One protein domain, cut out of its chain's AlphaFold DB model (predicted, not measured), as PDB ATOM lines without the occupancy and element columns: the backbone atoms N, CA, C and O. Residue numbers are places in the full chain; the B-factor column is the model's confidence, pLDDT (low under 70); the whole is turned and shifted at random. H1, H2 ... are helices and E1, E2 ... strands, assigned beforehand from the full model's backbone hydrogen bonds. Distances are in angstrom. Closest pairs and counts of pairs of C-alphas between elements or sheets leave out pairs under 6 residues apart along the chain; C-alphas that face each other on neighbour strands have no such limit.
ATOM      1  N   HIS A 338     -53.968  24.920 -26.015       47.38
ATOM      2  CA  HIS A 338     -54.965  25.043 -27.073       47.38
ATOM      3  C   HIS A 338     -55.894  26.251 -26.870       47.38
ATOM      4  O   HIS A 338     -56.170  26.968 -27.831       47.38
ATOM      5  N   ASP A 339     -56.318  26.525 -25.633       46.12
ATOM      6  CA  ASP A 339     -57.206  27.649 -25.309       46.12
ATOM      7  C   ASP A 339     -56.525  28.982 -25.628       46.12
ATOM      8  O   ASP A 339     -57.095  29.859 -26.272       46.12
ATOM      9  N   ILE A 340     -55.245  29.091 -25.267       47.50
ATOM     10  CA  ILE A 340     -54.397  30.259 -25.534       47.50
ATOM     11  C   ILE A 340     -54.276  30.507 -27.048       47.50
ATOM     12  O   ILE A 340     -54.391  31.645 -27.504       47.50
ATOM     13  N   GLN A 341     -54.085  29.447 -27.841       51.88
ATOM     14  CA  GLN A 341     -54.000  29.546 -29.302       51.88
ATOM     15  C   GLN A 341     -55.317  30.013 -29.923       51.88
ATOM     16  O   GLN A 341     -55.310  30.887 -30.789       51.88
ATOM     17  N   GLN A 342     -56.446  29.450 -29.486       51.91
ATOM     18  CA  GLN A 342     -57.758  29.843 -30.000       51.91
ATOM     19  C   GLN A 342     -58.069  31.303 -29.686       51.91
ATOM     20  O   GLN A 342     -58.559  32.022 -30.553       51.91
ATOM     21  N   GLU A 343     -57.725  31.769 -28.490       52.88
ATOM     22  CA  GLU A 343     -57.941  33.158 -28.103       52.88
ATOM     23  C   GLU A 343     -57.038  34.125 -28.883       52.88
ATOM     24  O   GLU A 343     -57.531  35.136 -29.377       52.88
ATOM     25  N   GLN A 344     -55.763  33.796 -29.131       57.16
ATOM     26  CA  GLN A 344     -54.915  34.617 -30.012       57.16
ATOM     27  C   GLN A 344     -55.398  34.641 -31.468       57.16
ATOM     28  O   GLN A 344     -55.262  35.661 -32.145       57.16
ATOM     29  N   LEU A 345     -55.967  33.536 -31.961       62.56
ATOM     30  CA  LEU A 345     -56.556  33.475 -33.303       62.56
ATOM     31  C   LEU A 345     -57.844  34.299 -33.417       62.56
ATOM     32  O   LEU A 345     -58.154  34.800 -34.498       62.56
ATOM     33  N   ARG A 346     -58.597  34.423 -32.321       55.19
ATOM     34  CA  ARG A 346     -59.826  35.224 -32.230       55.19
ATOM     35  C   ARG A 346     -59.553  36.702 -31.967       55.19
ATOM     36  O   ARG A 346     -60.419  37.532 -32.238       55.19
ATOM     37  N   ASP A 347     -58.374  37.032 -31.453       58.62
ATOM     38  CA  ASP A 347     -58.016  38.390 -31.071       58.62
ATOM     39  C   ASP A 347     -57.745  39.276 -32.306       58.62
ATOM     40  O   ASP A 347     -56.801  39.023 -33.059       58.62
ATOM     41  N   PRO A 348     -58.519  40.356 -32.515       60.84
ATOM     42  CA  PRO A 348     -58.417  41.201 -33.703       60.84
ATOM     43  C   PRO A 348     -57.123  42.026 -33.785       60.84
ATOM     44  O   PRO A 348     -56.789  42.511 -34.866       60.84
ATOM     45  N   ASP A 349     -56.393  42.194 -32.681       68.25
ATOM     46  CA  ASP A 349     -55.121  42.919 -32.644       68.25
ATOM     47  C   ASP A 349     -53.912  41.988 -32.718       68.25
ATOM     48  O   ASP A 349     -52.835  42.386 -33.159       68.25
ATOM     49  N   ILE A 350     -54.059  40.746 -32.273       71.38
ATOM     50  CA  ILE A 350     -52.954  39.785 -32.260       71.38
ATOM     51  C   ILE A 350     -52.965  38.968 -33.534       71.38
ATOM     52  O   ILE A 350     -51.912  38.778 -34.135       71.38
ATOM     53  N   TYR A 351     -54.141  38.551 -33.998       77.06
ATOM     54  CA  TYR A 351     -54.300  37.746 -35.200       77.06
ATOM     55  C   TYR A 351     -53.610  38.330 -36.443       77.06
ATOM     56  O   TYR A 351     -52.910  37.572 -37.126       77.06
ATOM     57  N   PRO A 352     -53.712  39.643 -36.754       79.31
ATOM     58  CA  PRO A 352     -53.019  40.213 -37.907       79.31
ATOM     59  C   PRO A 352     -51.499  40.099 -37.779       79.31
ATOM     60  O   PRO A 352     -50.822  39.789 -38.756       79.31
ATOM     61  N   LEU A 353     -50.960  40.305 -36.572       80.62
ATOM     62  CA  LEU A 353     -49.526  40.203 -36.304       80.62
ATOM     63  C   LEU A 353     -49.056  38.748 -36.267       80.62
ATOM     64  O   LEU A 353     -47.977  38.460 -36.767       80.62
ATOM     65  N   LEU A 354     -49.876  37.833 -35.753       77.75
ATOM     66  CA  LEU A 354     -49.622  36.395 -35.729       77.75
ATOM     67  C   LEU A 354     -49.527  35.844 -37.157       77.75
ATOM     68  O   LEU A 354     -48.527  35.219 -37.502       77.75
ATOM     69  N   LYS A 355     -50.499  36.166 -38.023       82.19
ATOM     70  CA  LYS A 355     -50.461  35.810 -39.453       82.19
ATOM     71  C   LYS A 355     -49.288  36.438 -40.189       82.19
ATOM     72  O   LYS A 355     -48.654  35.788 -41.012       82.19
ATOM     73  N   ALA A 356     -49.007  37.705 -39.911       82.88
ATOM     74  CA  ALA A 356     -47.891  38.402 -40.526       82.88
ATOM     75  C   ALA A 356     -46.537  37.815 -40.089       82.88
ATOM     76  O   ALA A 356     -45.578  37.837 -40.861       82.88
ATOM     77  N   LYS A 357     -46.445  37.293 -38.857       84.06
ATOM     78  CA  LYS A 357     -45.222  36.687 -38.324       84.06
ATOM     79  C   LYS A 357     -44.998  35.279 -38.865       84.06
ATOM     80  O   LYS A 357     -43.849  34.915 -39.071       84.06
ATOM     81  N   ASP A 358     -46.066  34.552 -39.189       80.19
ATOM     82  CA  ASP A 358     -46.005  33.260 -39.891       80.19
ATOM     83  C   ASP A 358     -45.345  33.378 -41.281       80.19
ATOM     84  O   ASP A 358     -44.591  32.508 -41.704       80.19
ATOM     85  N   ILE A 359     -45.548  34.513 -41.961       85.31
ATOM     86  CA  ILE A 359     -44.897  34.844 -43.242       85.31
ATOM     87  C   ILE A 359     -43.650  35.740 -43.089       85.31
ATOM     88  O   ILE A 359     -43.142  36.245 -44.090       85.31
ATOM     89  N   GLU A 360     -43.201  35.993 -41.852       85.19
ATOM     90  CA  GLU A 360     -42.127  36.934 -41.472       85.19
ATOM     91  C   GLU A 360     -42.171  38.311 -42.168       85.19
ATOM     92  O   GLU A 360     -41.158  38.996 -42.334       85.19
ATOM     93  N   LYS A 361     -43.360  38.785 -42.544       86.62
ATOM     94  CA  LYS A 361     -43.527  40.049 -43.263       86.62
ATOM     95  C   LYS A 361     -44.270  41.047 -42.395       86.62
ATOM     96  O   LYS A 361     -45.474  40.927 -42.198       86.62
ATOM     97  N   ARG A 362     -43.558  42.072 -41.920       86.38
ATOM     98  CA  ARG A 362     -44.154  43.166 -41.141       86.38
ATOM     99  C   ARG A 362     -45.249  43.862 -41.967       86.38
ATOM    100  O   ARG A 362     -44.949  44.300 -43.081       86.38
ATOM    101  N   PRO A 363     -46.482  44.004 -41.445       85.44
ATOM    102  CA  PRO A 363     -47.536  44.737 -42.140       85.44
ATOM    103  C   PRO A 363     -47.132  46.203 -42.349       85.44
ATOM    104  O   PRO A 363     -46.467  46.766 -41.472       85.44
ATOM    105  N   PRO A 364     -47.503  46.846 -43.465       87.44
ATOM    106  CA  PRO A 364     -47.284  48.277 -43.651       87.44
ATOM    107  C   PRO A 364     -48.064  49.085 -42.601       87.44
ATOM    108  O   PRO A 364     -49.103  48.646 -42.101       87.44
ATOM    109  N   TRP A 365     -47.548  50.259 -42.226       81.62
ATOM    110  CA  TRP A 365     -48.137  51.061 -41.146       81.62
ATOM    111  C   TRP A 365     -49.586  51.452 -41.452       81.62
ATOM    112  O   TRP A 365     -50.413  51.465 -40.548       81.62
ATOM    113  N   GLU A 366     -49.915  51.701 -42.717       85.69
ATOM    114  CA  GLU A 366     -51.240  52.103 -43.189       85.69
ATOM    115  C   GLU A 366     -52.337  51.081 -42.837       85.69
ATOM    116  O   GLU A 366     -53.456  51.471 -42.509       85.69
ATOM    117  N   GLU A 367     -52.011  49.784 -42.827       77.81
ATOM    118  CA  GLU A 367     -52.952  48.705 -42.481       77.81
ATOM    119  C   GLU A 367     -53.243  48.642 -40.973       77.81
ATOM    120  O   GLU A 367     -54.318  48.226 -40.544       77.81
ATOM    121  N   VAL A 368     -52.295  49.092 -40.154       80.19
ATOM    122  CA  VAL A 368     -52.308  48.959 -38.688       80.19
ATOM    123  C   VAL A 368     -52.671  50.290 -38.009       80.19
ATOM    124  O   VAL A 368     -53.190  50.324 -36.891       80.19
ATOM    125  N   ALA A 369     -52.474  51.409 -38.711       76.56
ATOM    126  CA  ALA A 369     -52.723  52.772 -38.247       76.56
ATOM    127  C   ALA A 369     -54.192  53.028 -37.874       76.56
ATOM    128  O   ALA A 369     -54.472  53.875 -37.021       76.56
ATOM    129  N   HIS A 370     -55.128  52.285 -38.464       76.56
ATOM    130  CA  HIS A 370     -56.555  52.376 -38.148       76.56
ATOM    131  C   HIS A 370     -56.995  51.443 -37.012       76.56
ATOM    132  O   HIS A 370     -58.102  51.600 -36.498       76.56
ATOM    133  N   GLY A 371     -56.139  50.512 -36.585       72.56
ATOM    134  CA  GLY A 371     -56.440  49.585 -35.500       72.56
ATOM    135  C   GLY A 371     -56.196  50.163 -34.104       72.56
ATOM    136  O   GLY A 371     -56.010  51.372 -33.902       72.56
ATOM    137  N   SER A 372     -56.221  49.282 -33.108       71.44
ATOM    138  CA  SER A 372     -56.169  49.671 -31.701       71.44
ATOM    139  C   SER A 372     -54.804  50.209 -31.257       71.44
ATOM    140  O   SER A 372     -53.781  50.027 -31.918       71.44
ATOM    141  N   SER A 373     -54.776  50.846 -30.083       65.62
ATOM    142  CA  SER A 373     -53.524  51.274 -29.446       65.62
ATOM    143  C   SER A 373     -52.592  50.088 -29.153       65.62
ATOM    144  O   SER A 373     -51.377  50.179 -29.330       65.62
ATOM    145  N   GLN A 374     -53.166  48.952 -28.754       61.00
ATOM    146  CA  GLN A 374     -52.441  47.720 -28.461       61.00
ATOM    147  C   GLN A 374     -51.808  47.139 -29.726       61.00
ATOM    148  O   GLN A 374     -50.604  46.899 -29.737       61.00
ATOM    149  N   LEU A 375     -52.569  47.026 -30.816       69.75
ATOM    150  CA  LEU A 375     -52.065  46.569 -32.111       69.75
ATOM    151  C   LEU A 375     -50.893  47.444 -32.593       69.75
ATOM    152  O   LEU A 375     -49.860  46.925 -33.005       69.75
ATOM    153  N   LYS A 376     -51.014  48.772 -32.486       76.31
ATOM    154  CA  LYS A 376     -49.947  49.721 -32.860       76.31
ATOM    155  C   LYS A 376     -48.695  49.578 -31.997       76.31
ATOM    156  O   LYS A 376     -47.586  49.698 -32.510       76.31
ATOM    157  N   THR A 377     -48.872  49.317 -30.703       73.50
ATOM    158  CA  THR A 377     -47.770  49.097 -29.751       73.50
ATOM    159  C   THR A 377     -47.042  47.790 -30.045       73.50
ATOM    160  O   THR A 377     -45.818  47.738 -30.040       73.50
ATOM    161  N   LEU A 378     -47.780  46.728 -30.351       69.12
ATOM    162  CA  LEU A 378     -47.196  45.446 -30.733       69.12
ATOM    163  C   LEU A 378     -46.513  45.533 -32.101       69.12
ATOM    164  O   LEU A 378     -45.418  45.013 -32.283       69.12
ATOM    165  N   TRP A 379     -47.109  46.266 -33.041       82.56
ATOM    166  CA  TRP A 379     -46.515  46.530 -34.346       82.56
ATOM    167  C   TRP A 379     -45.212  47.328 -34.249       82.56
ATOM    168  O   TRP A 379     -44.262  47.033 -34.970       82.56
ATOM    169  N   SER A 380     -45.123  48.324 -33.358       78.06
ATOM    170  CA  SER A 380     -43.864  49.048 -33.134       78.06
ATOM    171  C   SER A 380     -42.799  48.163 -32.481       78.06
ATOM    172  O   SER A 380     -41.612  48.365 -32.722       78.06
ATOM    173  N   GLN A 381     -43.221  47.137 -31.739       78.94
ATOM    174  CA  GLN A 381     -42.376  46.117 -31.118       78.94
ATOM    175  C   GLN A 381     -42.158  44.881 -32.009       78.94
ATOM    176  O   GLN A 381     -41.751  43.842 -31.497       78.94
ATOM    177  N   TRP A 382     -42.387  44.973 -33.325       81.19
ATOM    178  CA  TRP A 382     -42.318  43.843 -34.265       81.19
ATOM    179  C   TRP A 382     -41.069  42.962 -34.121       81.19
ATOM    180  O   TRP A 382     -41.167  41.730 -34.154       81.19
ATOM    181  N   ASP A 383     -39.908  43.590 -33.942       78.62
ATOM    182  CA  ASP A 383     -38.609  42.914 -33.845       78.62
ATOM    183  C   ASP A 383     -38.435  42.148 -32.525       78.62
ATOM    184  O   ASP A 383     -37.563  41.292 -32.409       78.62
ATOM    185  N   ARG A 384     -39.298  42.424 -31.543       71.50
ATOM    186  CA  ARG A 384     -39.396  41.692 -30.277       71.50
ATOM    187  C   ARG A 384     -40.451  40.597 -30.317       71.50
ATOM    188  O   ARG A 384     -40.522  39.815 -29.381       71.50
ATOM    189  N   LEU A 385     -41.289  40.539 -31.348       75.06
ATOM    190  CA  LEU A 385     -42.299  39.495 -31.461       75.06
ATOM    191  C   LEU A 385     -41.689  38.225 -32.056       75.06
ATOM    192  O   LEU A 385     -40.896  38.306 -32.994       75.06
ATOM    193  N   GLN A 386     -42.090  37.056 -31.565       74.44
ATOM    194  CA  GLN A 386     -41.633  35.754 -32.048       74.44
ATOM    195  C   GLN A 386     -42.796  34.764 -32.096       74.44
ATOM    196  O   GLN A 386     -43.593  34.692 -31.168       74.44
ATOM    197  N   LEU A 387     -42.888  33.985 -33.172       69.44
ATOM    198  CA  LEU A 387     -43.860  32.902 -33.271       69.44
ATOM    199  C   LEU A 387     -43.210  31.606 -32.767       69.44
ATOM    200  O   LEU A 387     -42.205  31.163 -33.322       69.44
ATOM    201  N   VAL A 388     -43.760  31.003 -31.715       67.12
ATOM    202  CA  VAL A 388     -43.272  29.732 -31.154       67.12
ATOM    203  C   VAL A 388     -44.459  28.791 -31.003       67.12
ATOM    204  O   VAL A 388     -45.418  29.099 -30.305       67.12
ATOM    205  N   GLY A 389     -44.430  27.646 -31.692       58.91
ATOM    206  CA  GLY A 389     -45.490  26.634 -31.578       58.91
ATOM    207  C   GLY A 389     -46.897  27.148 -31.918       58.91
ATOM    208  O   GLY A 389     -47.862  26.728 -31.289       58.91
ATOM    209  N   GLY A 390     -47.017  28.085 -32.867       62.38
ATOM    210  CA  GLY A 390     -48.298  28.685 -33.272       62.38
ATOM    211  C   GLY A 390     -48.829  29.788 -32.346       62.38
ATOM    212  O   GLY A 390     -49.922  30.289 -32.585       62.38
ATOM    213  N   LEU A 391     -48.071  30.179 -31.318       62.88
ATOM    214  CA  LEU A 391     -48.386  31.283 -30.410       62.88
ATOM    215  C   LEU A 391     -47.443  32.462 -30.645       62.88
ATOM    216  O   LEU A 391     -46.245  32.279 -30.876       62.88
ATOM    217  N   LEU A 392     -47.986  33.677 -30.581       62.84
ATOM    218  CA  LEU A 392     -47.229  34.917 -30.692       62.84
ATOM    219  C   LEU A 392     -46.727  35.346 -29.311       62.84
ATOM    220  O   LEU A 392     -47.519  35.653 -28.411       62.84
ATOM    221  N   TYR A 393     -45.406  35.394 -29.188       60.34
ATOM    222  CA  TYR A 393     -44.676  35.836 -28.013       60.34
ATOM    223  C   TYR A 393     -44.028  37.203 -28.239       60.34
ATOM    224  O   TYR A 393     -43.767  37.596 -29.374       60.34
ATOM    225  N   ARG A 394     -43.721  37.902 -27.148       63.47
ATOM    226  CA  ARG A 394     -42.933  39.130 -27.072       63.47
ATOM    227  C   ARG A 394     -41.714  38.900 -26.183       63.47
ATOM    228  O   ARG A 394     -41.861  38.566 -25.014       63.47
ATOM    229  N   ASN A 395     -40.528  39.144 -26.713       55.91
ATOM    230  CA  ASN A 395     -39.261  39.017 -26.004       55.91
ATOM    231  C   ASN A 395     -38.973  40.320 -25.239       55.91
ATOM    232  O   ASN A 395     -39.123  41.421 -25.784       55.91
ATOM    233  N   TRP A 396     -38.557  40.207 -23.976       46.41
ATOM    234  CA  TRP A 396     -38.299  41.372 -23.115       46.41
ATOM    235  C   TRP A 396     -36.894  41.965 -23.265       46.41
ATOM    236  O   TRP A 396     -36.706  43.163 -23.034       46.41
TER     237      TRP A 396
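What this domain is: This is residues 338 to 396 of the 402 residues of an uncharacterized protein of Lottia gigantea (UniProt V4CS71). A short helix, H2, lies in the middle, with the small hairpin of E1 and E2 next to it; H1 makes one end of the long axis, and H4 with the very short H3 makes the other. H4 runs beside H2, the same way and with a small space between them, while H1 meets H2 at a corner and comes near the start of E2, where the C-alphas of Gln 341 and Leu 391 are 6.0 A apart. The printed part has 59 residues, with named elements in the order H1, H2, H3, H4, E1, E2; the one sheet, E1 - E2, is antiparallel, and the class is mixed, helices and strands. The whole is compact, with a radius of gyration of the C-alphas of 10.7 A and spans of 31 by 22 by 20 A.

Where its parts are: H1, residues 338 to 346, begins at C-alpha 338 (-54.965, 25.043, -27.073) and is 12.4 A long. H2 is residues 351 to 358, 10.5 A, H3 residues 365 to 368, and H4 residues 373 to 380, 10.6 A. E1 is residues 385 to 388, 9.8 A, and E2, residues 391 to 395, 12.7 A, ends at C-alpha 395 (-39.261, 39.017, -26.004).

How they stand to each other: H1 and H2 touch only at the corner, Leu 345 and Tyr 351 having the closest C-alphas, 5.2 A; they are only just about perpendicular at 71 degrees. The closest C-alphas of H2 and E2, Leu 354 and Leu 392, are 5.8 A apart. E1 and E2 form an antiparallel hairpin, with N 386 and O 393 at 2.8 A. H2 and H4 are close but not clearly touching, with the C-alphas of Leu 353 and Trp 379 closest at 7.3 A, a shallow tilt of 15 degrees, the same way. H3 and H4 only just touch, with 3 pairs of C-alphas within 8 A, the closest Val 368 and Lys 376, 6.3 A. H1 and H4 are apart. In H1, H2 and H4 every O i to N i+4 pair is within hydrogen-bond range; H3 is too short for such a pair.

The domain as a whole: The C-alphas farthest apart, His 338 and Glu 366, are 31.7 A apart. The printed part has no cut and no long link. Mean pLDDT of the printed part is 70.5; residues 338 to 349, 373 to 375, 378 and 387 to 396 are under 70.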